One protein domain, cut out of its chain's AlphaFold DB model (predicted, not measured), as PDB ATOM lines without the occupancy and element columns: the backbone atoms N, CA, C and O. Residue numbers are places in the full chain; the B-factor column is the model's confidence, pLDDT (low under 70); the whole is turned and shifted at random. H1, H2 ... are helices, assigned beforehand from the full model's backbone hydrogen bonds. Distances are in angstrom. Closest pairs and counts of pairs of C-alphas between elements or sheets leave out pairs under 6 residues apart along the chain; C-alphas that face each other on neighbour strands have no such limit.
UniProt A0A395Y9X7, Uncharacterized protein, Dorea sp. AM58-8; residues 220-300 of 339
ATOM      1  N   ARG A 220      49.690 -15.912 -53.398       89.62
ATOM      2  CA  ARG A 220      49.000 -14.739 -53.944       89.62
ATOM      3  C   ARG A 220      47.863 -14.270 -53.036       89.62
ATOM      4  O   ARG A 220      47.722 -13.068 -52.827       89.62
ATOM      5  N   ASN A 221      47.085 -15.189 -52.470       90.12
ATOM      6  CA  ASN A 221      46.015 -14.847 -51.530       90.12
ATOM      7  C   ASN A 221      46.576 -14.222 -50.244       90.12
ATOM      8  O   ASN A 221      46.053 -13.212 -49.776       90.12
ATOM      9  N   ILE A 222      47.672 -14.768 -49.707       89.00
ATOM     10  CA  ILE A 222      48.357 -14.210 -48.530       89.00
ATOM     11  C   ILE A 222      48.878 -12.797 -48.825       89.00
ATOM     12  O   ILE A 222      48.726 -11.894 -48.002       89.00
ATOM     13  N   GLU A 223      49.489 -12.580 -49.991       89.75
ATOM     14  CA  GLU A 223      49.967 -11.259 -50.409       89.75
ATOM     15  C   GLU A 223      48.823 -10.255 -50.573       89.75
ATOM     16  O   GLU A 223      48.939  -9.122 -50.111       89.75
ATOM     17  N   GLN A 224      47.694 -10.671 -51.154       89.50
ATOM     18  CA  GLN A 224      46.501  -9.831 -51.273       89.50
ATOM     19  C   GLN A 224      45.916  -9.466 -49.907       89.50
ATOM     20  O   GLN A 224      45.608  -8.300 -49.677       89.50
ATOM     21  N   GLN A 225      45.815 -10.421 -48.979       86.06
ATOM     22  CA  GLN A 225      45.355 -10.139 -47.617       86.06
ATOM     23  C   GLN A 225      46.282  -9.153 -46.904       86.06
ATOM     24  O   GLN A 225      45.809  -8.185 -46.313       86.06
ATOM     25  N   LYS A 226      47.604  -9.339 -47.013       88.69
ATOM     26  CA  LYS A 226      48.582  -8.387 -46.466       88.69
ATOM     27  C   LYS A 226      48.416  -7.000 -47.081       88.69
ATOM     28  O   LYS A 226      48.393  -6.029 -46.334       88.69
ATOM     29  N   ALA A 227      48.251  -6.912 -48.403       90.31
ATOM     30  CA  ALA A 227      48.039  -5.650 -49.108       90.31
ATOM     31  C   ALA A 227      46.757  -4.935 -48.641       90.31
ATOM     32  O   ALA A 227      46.780  -3.733 -48.374       90.31
ATOM     33  N   MET A 228      45.659  -5.677 -48.462       88.81
ATOM     34  CA  MET A 228      44.407  -5.124 -47.936       88.81
ATOM     35  C   MET A 228      44.566  -4.617 -46.501       88.81
ATOM     36  O   MET A 228      44.153  -3.500 -46.204       88.81
ATOM     37  N   VAL A 229      45.215  -5.387 -45.619       89.94
ATOM     38  CA  VAL A 229      45.483  -4.950 -44.237       89.94
ATOM     39  C   VAL A 229      46.364  -3.698 -44.222       89.94
ATOM     40  O   VAL A 229      46.083  -2.764 -43.469       89.94
ATOM     41  N   THR A 230      47.389  -3.624 -45.079       90.06
ATOM     42  CA  THR A 230      48.229  -2.420 -45.190       90.06
ATOM     43  C   THR A 230      47.446  -1.211 -45.694       90.06
ATOM     44  O   THR A 230      47.588  -0.128 -45.132       90.06
ATOM     45  N   GLU A 231      46.566  -1.381 -46.681       91.81
ATOM     46  CA  GLU A 231      45.742  -0.289 -47.204       91.81
ATOM     47  C   GLU A 231      44.748   0.220 -46.146       91.81
ATOM     48  O   GLU A 231      44.607   1.429 -45.940       91.81
ATOM     49  N   THR A 232      44.090  -0.691 -45.423       90.50
ATOM     50  CA  THR A 232      43.195  -0.355 -44.302       90.50
ATOM     51  C   THR A 232      43.948   0.396 -43.205       90.50
ATOM     52  O   THR A 232      43.474   1.425 -42.715       90.50
ATOM     53  N   LYS A 233      45.163  -0.056 -42.868       91.44
ATOM     54  CA  LYS A 233      46.042   0.622 -41.910       91.44
ATOM     55  C   LYS A 233      46.365   2.047 -42.356       91.44
ATOM     56  O   LYS A 233      46.189   2.981 -41.574       91.44
ATOM     57  N   GLU A 234      46.816   2.243 -43.592       92.62
ATOM     58  CA  GLU A 234      47.177   3.569 -44.107       92.62
ATOM     59  C   GLU A 234      45.986   4.534 -44.118       92.62
ATOM     60  O   GLU A 234      46.112   5.675 -43.655       92.62
ATOM     61  N   LYS A 235      44.810   4.065 -44.556       93.06
ATOM     62  CA  LYS A 235      43.560   4.843 -44.523       93.06
ATOM     63  C   LYS A 235      43.215   5.288 -43.106       93.06
ATOM     64  O   LYS A 235      42.925   6.467 -42.883       93.06
ATOM     65  N   TYR A 236      43.305   4.380 -42.139       91.50
ATOM     66  CA  TYR A 236      43.014   4.687 -40.743       91.50
ATOM     67  C   TYR A 236      44.018   5.680 -40.136       91.50
ATOM     68  O   TYR A 236      43.627   6.655 -39.485       91.50
ATOM     69  N   LEU A 237      45.318   5.499 -40.393       90.88
ATOM     70  CA  LEU A 237      46.353   6.433 -39.937       90.88
ATOM     71  C   LEU A 237      46.134   7.837 -40.524       90.88
ATOM     72  O   LEU A 237      46.257   8.832 -39.803       90.88
ATOM     73  N   ALA A 238      45.777   7.936 -41.806       92.25
ATOM     74  CA  ALA A 238      45.444   9.205 -42.448       92.25
ATOM     75  C   ALA A 238      44.194   9.853 -41.823       92.25
ATOM     76  O   ALA A 238      44.191  11.059 -41.552       92.25
ATOM     77  N   GLN A 239      43.166   9.055 -41.523       92.88
ATOM     78  CA  GLN A 239      41.944   9.518 -40.868       92.88
ATOM     79  C   GLN A 239      42.231  10.099 -39.479       92.88
ATOM     80  O   GLN A 239      41.813  11.224 -39.197       92.88
ATOM     81  N   ILE A 240      42.994   9.396 -38.633       92.00
ATOM     82  CA  ILE A 240      43.388   9.904 -37.308       92.00
ATOM     83  C   ILE A 240      44.147  11.220 -37.434       92.00
ATOM     84  O   ILE A 240      43.835  12.177 -36.723       92.00
ATOM     85  N   ARG A 241      45.135  11.292 -38.339       90.69
ATOM     86  CA  ARG A 241      45.919  12.520 -38.542       90.69
ATOM     87  C   ARG A 241      45.014  13.691 -38.915       90.69
ATOM     88  O   ARG A 241      45.195  14.782 -38.381       90.69
ATOM     89  N   SER A 242      44.021  13.467 -39.775       91.62
ATOM     90  CA  SER A 242      43.043  14.491 -40.156       91.62
ATOM     91  C   SER A 242      42.178  14.940 -38.975       91.62
ATOM     92  O   SER A 242      42.039  16.141 -38.741       91.62
ATOM     93  N   VAL A 243      41.639  13.998 -38.190       91.62
ATOM     94  CA  VAL A 243      40.824  14.304 -36.998       91.62
ATOM     95  C   VAL A 243      41.631  15.119 -35.989       91.62
ATOM     96  O   VAL A 243      41.164  16.154 -35.517       91.62
ATOM     97  N   TYR A 244      42.870  14.711 -35.716       90.25
ATOM     98  CA  TYR A 244      43.754  15.425 -34.800       90.25
ATOM     99  C   TYR A 244      44.090  16.842 -35.291       90.25
ATOM    100  O   TYR A 244      44.079  17.795 -34.512       90.25
ATOM    101  N   GLN A 245      44.342  17.015 -36.593       89.75
ATOM    102  CA  GLN A 245      44.587  18.334 -37.181       89.75
ATOM    103  C   GLN A 245      43.369  19.260 -37.087       89.75
ATOM    104  O   GLN A 245      43.545  20.446 -36.804       89.75
ATOM    105  N   LYS A 246      42.153  18.748 -37.315       90.38
ATOM    106  CA  LYS A 246      40.910  19.526 -37.159       90.38
ATOM    107  C   LYS A 246      40.723  19.969 -35.714       90.38
ATOM    108  O   LYS A 246      40.604  21.163 -35.461       90.38
ATOM    109  N   TYR A 247      40.848  19.029 -34.782       88.69
ATOM    110  CA  TYR A 247      40.781  19.303 -33.350       88.69
ATOM    111  C   TYR A 247      41.785  20.388 -32.922       88.69
ATOM    112  O   TYR A 247      41.427  21.340 -32.239       88.69
ATOM    113  N   ARG A 248      43.035  20.326 -33.399       85.56
ATOM    114  CA  ARG A 248      44.053  21.347 -33.092       85.56
ATOM    115  C   ARG A 248      43.675  22.750 -33.582       85.56
ATOM    116  O   ARG A 248      44.045  23.726 -32.936       85.56
ATOM    117  N   LYS A 249      42.978  22.864 -34.718       86.56
ATOM    118  CA  LYS A 249      42.485  24.155 -35.229       86.56
ATOM    119  C   LYS A 249      41.322  24.679 -34.389       86.56
ATOM    120  O   LYS A 249      41.322  25.856 -34.052       86.56
ATOM    121  N   GLU A 250      40.378  23.812 -34.035       84.44
ATOM    122  CA  GLU A 250      39.203  24.164 -33.226       84.44
ATOM    123  C   GLU A 250      39.604  24.647 -31.828       84.44
ATOM    124  O   GLU A 250      39.130  25.680 -31.369       84.44
ATOM    125  N   ILE A 251      40.541  23.949 -31.181       83.62
ATOM    126  CA  ILE A 251      40.989  24.266 -29.818       83.62
ATOM    127  C   ILE A 251      41.783  25.574 -29.772       83.62
ATOM    128  O   ILE A 251      41.655  26.324 -28.816       83.62
ATOM    129  N   ARG A 252      42.537  25.926 -30.820       77.69
ATOM    130  CA  ARG A 252      43.201  27.243 -30.897       77.69
ATOM    131  C   ARG A 252      42.223  28.420 -30.967       77.69
ATOM    132  O   ARG A 252      42.600  29.527 -30.622       77.69
ATOM    133  N   GLY A 253      40.975  28.202 -31.385       75.06
ATOM    134  CA  GLY A 253      39.924  29.227 -31.329       75.06
ATOM    135  C   GLY A 253      39.296  29.405 -29.940       75.06
ATOM    136  O   GLY A 253      38.429  30.255 -29.778       75.06
ATOM    137  N   MET A 254      39.706  28.595 -28.958       73.56
ATOM    138  CA  MET A 254      39.144  28.514 -27.605       73.56
ATOM    139  C   MET A 254      40.118  29.024 -26.523       73.56
ATOM    140  O   MET A 254      40.029  28.621 -25.363       73.56
ATOM    141  N   GLU A 255      41.071  29.882 -26.904       68.94
ATOM    142  CA  GLU A 255      42.085  30.457 -26.009       68.94
ATOM    143  C   GLU A 255      41.453  31.213 -24.830       68.94
ATOM    144  O   GLU A 255      40.595  32.076 -25.009       68.94
ATOM    145  N   GLY A 256      41.881  30.869 -23.608       63.91
ATOM    146  CA  GLY A 256      41.424  31.500 -22.365       63.91
ATOM    147  C   GLY A 256      40.209  30.860 -21.681       63.91
ATOM    148  O   GLY A 256      39.811  31.346 -20.624       63.91
ATOM    149  N   MET A 257      39.630  29.777 -22.223       70.38
ATOM    150  CA  MET A 257      38.589  29.001 -21.524       70.38
ATOM    151  C   MET A 257      39.169  28.088 -20.432       70.38
ATOM    152  O   MET A 257      40.320  27.648 -20.503       70.38
ATOM    153  N   GLU A 258      38.372  27.766 -19.410       68.00
ATOM    154  CA  GLU A 258      38.782  26.807 -18.382       68.00
ATOM    155  C   GLU A 258      38.975  25.402 -18.978       68.00
ATOM    156  O   GLU A 258      38.240  24.965 -19.863       68.00
ATOM    157  N   ILE A 259      39.954  24.647 -18.463       70.88
ATOM    158  CA  ILE A 259      40.299  23.284 -18.920       70.88
ATOM    159  C   ILE A 259      39.083  22.344 -18.949       70.88
ATOM    160  O   ILE A 259      39.066  21.386 -19.730       70.88
ATOM    161  N   ALA A 260      38.094  22.579 -18.082       74.12
ATOM    162  CA  ALA A 260      36.875  21.784 -17.996       74.12
ATOM    163  C   ALA A 260      35.968  21.962 -19.226       74.12
ATOM    164  O   ALA A 260      35.375  20.982 -19.678       74.12
ATOM    165  N   ASP A 261      35.937  23.167 -19.799       76.19
ATOM    166  CA  ASP A 261      35.060  23.530 -20.915       76.19
ATOM    167  C   ASP A 261      35.679  23.199 -22.277       76.19
ATOM    168  O   ASP A 261      34.974  23.035 -23.275       76.19
ATOM    169  N   ILE A 262      37.004  23.023 -22.328       78.38
ATOM    170  CA  ILE A 262      37.696  22.604 -23.545       78.38
ATOM    171  C   ILE A 262      37.409  21.113 -23.812       78.38
ATOM    172  O   ILE A 262      37.828  20.258 -23.019       78.38
ATOM    173  N   PRO A 263      36.770  20.739 -24.937       83.00
ATOM    174  CA  PRO A 263      36.369  19.359 -25.205       83.00
ATOM    175  C   PRO A 263      37.574  18.417 -25.339       83.00
ATOM    176  O   PRO A 263      38.627  18.801 -25.833       83.00
ATOM    177  N   LYS A 264      37.427  17.153 -24.915       85.06
ATOM    178  CA  LYS A 264      38.456  16.106 -25.084       85.06
ATOM    179  C   LYS A 264      38.472  15.566 -26.517       85.06
ATOM    180  O   LYS A 264      37.410  15.353 -27.105       85.06
ATOM    181  N   LEU A 265      39.658  15.243 -27.038       87.25
ATOM    182  CA  LEU A 265      39.802  14.603 -28.348       87.25
ATOM    183  C   LEU A 265      39.129  13.219 -28.366       87.25
ATOM    184  O   LEU A 265      39.465  12.339 -27.572       87.25
ATOM    185  N   LYS A 266      38.230  13.001 -29.332       85.38
ATOM    186  CA  LYS A 266      37.615  11.698 -29.619       85.38
ATOM    187  C   LYS A 266      38.180  11.145 -30.925       85.38
ATOM    188  O   LYS A 266      38.051  11.778 -31.968       85.38
ATOM    189  N   LEU A 267      38.802   9.970 -30.863       87.75
ATOM    190  CA  LEU A 267      39.312   9.256 -32.035       87.75
ATOM    191  C   LEU A 267      38.370   8.096 -32.398       87.75
ATOM    192  O   LEU A 267      37.777   7.507 -31.487       87.75
ATOM    193  N   PRO A 268      38.221   7.760 -33.694       87.38
ATOM    194  CA  PRO A 268      37.520   6.544 -34.103       87.38
ATOM    195  C   PRO A 268      38.232   5.304 -33.542       87.38
ATOM    196  O   PRO A 268      39.415   5.365 -33.212       87.38
ATOM    197  N   ARG A 269      37.510   4.185 -33.397       86.75
ATOM    198  CA  ARG A 269      38.131   2.906 -33.024       86.75
ATOM    199  C   ARG A 269      38.763   2.265 -34.266       86.75
ATOM    200  O   ARG A 269      38.143   2.339 -35.323       86.75
ATOM    201  N   PRO A 270      39.952   1.651 -34.145       85.81
ATOM    202  CA  PRO A 270      40.548   0.900 -35.242       85.81
ATOM    203  C   PRO A 270      39.755  -0.381 -35.513       85.81
ATOM    204  O   PRO A 270      39.225  -0.984 -34.576       85.81
ATOM    205  N   ASP A 271      39.714  -0.800 -36.778       84.75
ATOM    206  CA  ASP A 271      39.161  -2.098 -37.177       84.75
ATOM    207  C   ASP A 271      39.969  -3.247 -36.553       84.75
ATOM    208  O   ASP A 271      41.161  -3.090 -36.268       84.75
ATOM    209  N   SER A 272      39.335  -4.408 -36.344       84.31
ATOM    210  CA  SER A 272      39.941  -5.568 -35.662       84.31
ATOM    211  C   SER A 272      41.295  -5.968 -36.241       84.31
ATOM    212  O   SER A 272      42.211  -6.299 -35.493       84.31
ATOM    213  N   ASP A 273      41.437  -5.857 -37.559       83.50
ATOM    214  CA  ASP A 273      42.602  -6.331 -38.309       83.50
ATOM    215  C   ASP A 273      43.838  -5.437 -38.114       83.50
ATOM    216  O   ASP A 273      44.966  -5.855 -38.367       83.50
ATOM    217  N   ILE A 274      43.635  -4.202 -37.643       88.50
ATOM    218  CA  ILE A 274      44.692  -3.208 -37.398       88.50
ATOM    219  C   ILE A 274      44.738  -2.743 -35.937       88.50
ATOM    220  O   ILE A 274      45.626  -1.975 -35.562       88.50
ATOM    221  N   ALA A 275      43.797  -3.189 -35.100       84.06
ATOM    222  CA  ALA A 275      43.672  -2.769 -33.709       84.06
ATOM    223  C   ALA A 275      44.917  -3.107 -32.884       84.06
ATOM    224  O   ALA A 275      45.299  -2.328 -32.006       84.06
ATOM    225  N   ASP A 276      45.568  -4.231 -33.193       86.81
ATOM    226  CA  ASP A 276      46.765  -4.684 -32.496       86.81
ATOM    227  C   ASP A 276      48.092  -4.176 -33.069       86.81
ATOM    228  O   ASP A 276      49.132  -4.347 -32.423       86.81
ATOM    229  N   ASP A 277      48.061  -3.475 -34.206       89.50
ATOM    230  CA  ASP A 277      49.251  -2.947 -34.866       89.50
ATOM    231  C   ASP A 277      49.966  -1.894 -33.995       89.50
ATOM    232  O   ASP A 277      49.381  -0.937 -33.474       89.50
ATOM    233  N   SER A 278      51.278  -2.079 -33.830       87.94
ATOM    234  CA  SER A 278      52.106  -1.245 -32.951       87.94
ATOM    235  C   SER A 278      52.192   0.220 -33.395       87.94
ATOM    236  O   SER A 278      52.256   1.120 -32.554       87.94
ATOM    237  N   GLU A 279      52.156   0.485 -34.701       89.44
ATOM    238  CA  GLU A 279      52.230   1.835 -35.254       89.44
ATOM    239  C   GLU A 279      50.904   2.572 -35.066       89.44
ATOM    240  O   GLU A 279      50.902   3.737 -34.656       89.44
ATOM    241  N   VAL A 280      49.789   1.868 -35.281       90.19
ATOM    242  CA  VAL A 280      48.436   2.371 -35.017       90.19
ATOM    243  C   VAL A 280      48.278   2.741 -33.542       90.19
ATOM    244  O   VAL A 280      47.931   3.883 -33.227       90.19
ATOM    245  N   LYS A 281      48.625   1.825 -32.625       90.19
ATOM    246  CA  LYS A 281      48.600   2.077 -31.173       90.19
ATOM    247  C   LYS A 281      49.462   3.279 -30.787       90.19
ATOM    248  O   LYS A 281      49.012   4.154 -30.043       90.19
ATOM    249  N   ARG A 282      50.688   3.360 -31.317       90.44
ATOM    250  CA  ARG A 282      51.616   4.466 -31.035       90.44
ATOM    251  C   ARG A 282      51.058   5.811 -31.497       90.44
ATOM    252  O   ARG A 282      51.169   6.788 -30.758       90.44
ATOM    253  N   LEU A 283      50.459   5.878 -32.689       90.38
ATOM    254  CA  LEU A 283      49.904   7.127 -33.215       90.38
ATOM    255  C   LEU A 283      48.666   7.585 -32.432       90.38
ATOM    256  O   LEU A 283      48.563   8.773 -32.128       90.38
ATOM    257  N   ILE A 284      47.761   6.667 -32.075       90.00
ATOM    258  CA  ILE A 284      46.590   6.968 -31.231       90.00
ATOM    259  C   ILE A 284      47.045   7.598 -29.910       90.00
ATOM    260  O   ILE A 284      46.588   8.681 -29.544       90.00
ATOM    261  N   LEU A 285      48.000   6.954 -29.229       90.12
ATOM    262  CA  LEU A 285      48.550   7.446 -27.965       90.12
ATOM    263  C   LEU A 285      49.217   8.817 -28.119       90.12
ATOM    264  O   LEU A 285      49.030   9.686 -27.268       90.12
ATOM    265  N   ALA A 286      49.971   9.029 -29.202       89.69
ATOM    266  CA  ALA A 286      50.594  10.318 -29.489       89.69
ATOM    267  C   ALA A 286      49.551  11.429 -29.705       89.69
ATOM    268  O   ALA A 286      49.728  12.534 -29.196       89.69
ATOM    269  N   CYS A 287      48.448  11.137 -30.401       89.25
ATOM    270  CA  CYS A 287      47.368  12.100 -30.627       89.25
ATOM    271  C   CYS A 287      46.634  12.463 -29.329       89.25
ATOM    272  O   CYS A 287      46.343  13.636 -29.116       89.25
ATOM    273  N   TRP A 288      46.359  11.494 -28.447       88.81
ATOM    274  CA  TRP A 288      45.753  11.784 -27.141       88.81
ATOM    275  C   TRP A 288      46.665  12.629 -26.253       88.81
ATOM    276  O   TRP A 288      46.217  13.653 -25.746       88.81
ATOM    277  N   ARG A 289      47.950  12.266 -26.130       88.62
ATOM    278  CA  ARG A 289      48.920  13.049 -25.342       88.62
ATOM    279  C   ARG A 289      49.058  14.475 -25.867       88.62
ATOM    280  O   ARG A 289      48.933  15.419 -25.099       88.62
ATOM    281  N   GLY A 290      49.227  14.628 -27.181       86.69
ATOM    282  CA  GLY A 290      49.324  15.949 -27.799       86.69
ATOM    283  C   GLY A 290      48.041  16.775 -27.655       86.69
ATOM    284  O   GLY A 290      48.109  17.988 -27.484       86.69
ATOM    285  N   ALA A 291      46.863  16.144 -27.669       87.44
ATOM    286  CA  ALA A 291      45.603  16.838 -27.418       87.44
ATOM    287  C   ALA A 291      45.476  17.323 -25.973       87.44
ATOM    288  O   ALA A 291      45.022  18.444 -25.766       87.44
ATOM    289  N   ASP A 292      45.866  16.513 -24.990       85.44
ATOM    290  CA  ASP A 292      45.836  16.913 -23.580       85.44
ATOM    291  C   ASP A 292      46.839  18.041 -23.288       85.44
ATOM    292  O   ASP A 292      46.498  18.991 -22.583       85.44
ATOM    293  N   GLU A 293      48.029  17.998 -23.899       85.81
ATOM    294  CA  GLU A 293      49.012  19.089 -23.851       85.81
ATOM    295  C   GLU A 293      48.447  20.391 -24.444       85.81
ATOM    296  O   GLU A 293      48.543  21.444 -23.816       85.81
ATOM    297  N   LEU A 294      47.782  20.320 -25.604       83.19
ATOM    298  CA  LEU A 294      47.150  21.483 -26.241       83.19
ATOM    299  C   LEU A 294      45.996  22.061 -25.413       83.19
ATOM    300  O   LEU A 294      45.845  23.278 -25.349       83.19
ATOM    301  N   ARG A 295      45.179  21.214 -24.769       82.50
ATOM    302  CA  ARG A 295      44.110  21.676 -23.862       82.50
ATOM    303  C   ARG A 295      44.693  22.435 -22.671       82.50
ATOM    304  O   ARG A 295      44.131  23.449 -22.269       82.50
ATOM    305  N   ALA A 296      45.809  21.956 -22.122       82.38
ATOM    306  CA  ALA A 296      46.498  22.635 -21.034       82.38
ATOM    307  C   ALA A 296      47.080  23.984 -21.487       82.38
ATOM    308  O   ALA A 296      46.867  24.980 -20.805       82.38
ATOM    309  N   GLU A 297      47.743  24.027 -22.648       80.19
ATOM    310  CA  GLU A 297      48.345  25.241 -23.221       80.19
ATOM    311  C   GLU A 297      47.307  26.341 -23.489       80.19
ATOM    312  O   GLU A 297      47.487  27.475 -23.056       80.19
ATOM    313  N   VAL A 298      46.200  26.006 -24.155       77.50
ATOM    314  CA  VAL A 298      45.157  26.969 -24.560       77.50
ATOM    315  C   VAL A 298      44.343  27.490 -23.371       77.50
ATOM    316  O   VAL A 298      43.895  28.637 -23.380       77.50
ATOM    317  N   SER A 299      44.166  26.671 -22.333       70.00
ATOM    318  CA  SER A 299      43.495  27.099 -21.102       70.00
ATOM    319  C   SER A 299      44.396  27.946 -20.210       70.00
ATOM    320  O   SER A 299      43.956  28.935 -19.624       70.00
ATOM    321  N   SER A 300      45.679  27.588 -20.105       56.16
ATOM    322  CA  SER A 300      46.637  28.359 -19.328       56.16
ATOM    323  C   SER A 300      47.265  29.436 -20.203       56.16
ATOM    324  O   SER A 300      48.350  29.253 -20.752       56.16
TER     325      SER A 300
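Overview. This is residues 220 to 300 of the 339 residues of an uncharacterized protein of Dorea sp. AM58-8 (UniProt A0A395Y9X7). Two long helices, H1 and H3, lie side by side and run the same way, and between them in the chain an extended stretch without named elements, residues 253 to 271, folds back along the length of the pair. The short helix H2 sits where this returning stretch turns into H3, and the first residues of H1, 220 to 227, stick out beyond the rest. The printed part has 81 residues with three named helices, in the order H1, H2, H3, and no named strand; its class is all helix. The whole is a loose rod, with a radius of gyration of the C-alphas of 15.9 A and spans of 56 by 18 by 14 A.

Arrangement. H1, residues 220 to 252, touches H3, residues 278 to 299, with 12 pairs of C-alphas within 8 A. Their closest C-alphas, those of Tyr 244 and Cys 287, are 6.4 A apart. H1 and H3 run the same way at a shallow tilt of 3 degrees. H1 touches H2, residues 272 to 275, with residues 229 to 233 alone; the closest C-alphas of the two, those of Lys 233 and Ile 274, are 6.1 A apart. H2 and H3 are close but not clearly touching, and their closest C-alphas, those of Ile 274 and Val 280, are 7.1 A apart. In H1 and H3 every O i to N i+4 pair is within hydrogen-bond range. H2 is too short for such a pair, and its one O i to N i+3 pair is not within range.

Along the chain. H1 begins at C-alpha 220, at (49.000, -14.739, -53.944), and ends at C-alpha 252, at (43.201, 27.243, -30.897), 48.2 A from first to last C-alpha. Residues 253 to 271 follow, and in them the y coordinate falls from C-alpha 256 at (41.424, 31.500, -22.365) to C-alpha 271 at (39.161, -2.098, -37.177). H2 takes up residues 272 to 275. H3 measures 31.9 A from C-alpha 278 to C-alpha 299, which is at (43.495, 27.099, -21.102).

Size, cuts and confidence. The two C-alphas farthest apart in the domain, those of Arg 220 and Gly 256, are 56.5 A apart. Residues 220 to 227, which belong to H1, stand free; the body without them spans 45 by 17 by 14 A. The printed part has no cut. The link from H1 to H2, of 19 residues, is long, and the link from H2 to H3, of 2 residues, is tight. The mean pLDDT of the printed part is 85.3, and it is under 70 at residues 255 to 256, 258 and 300.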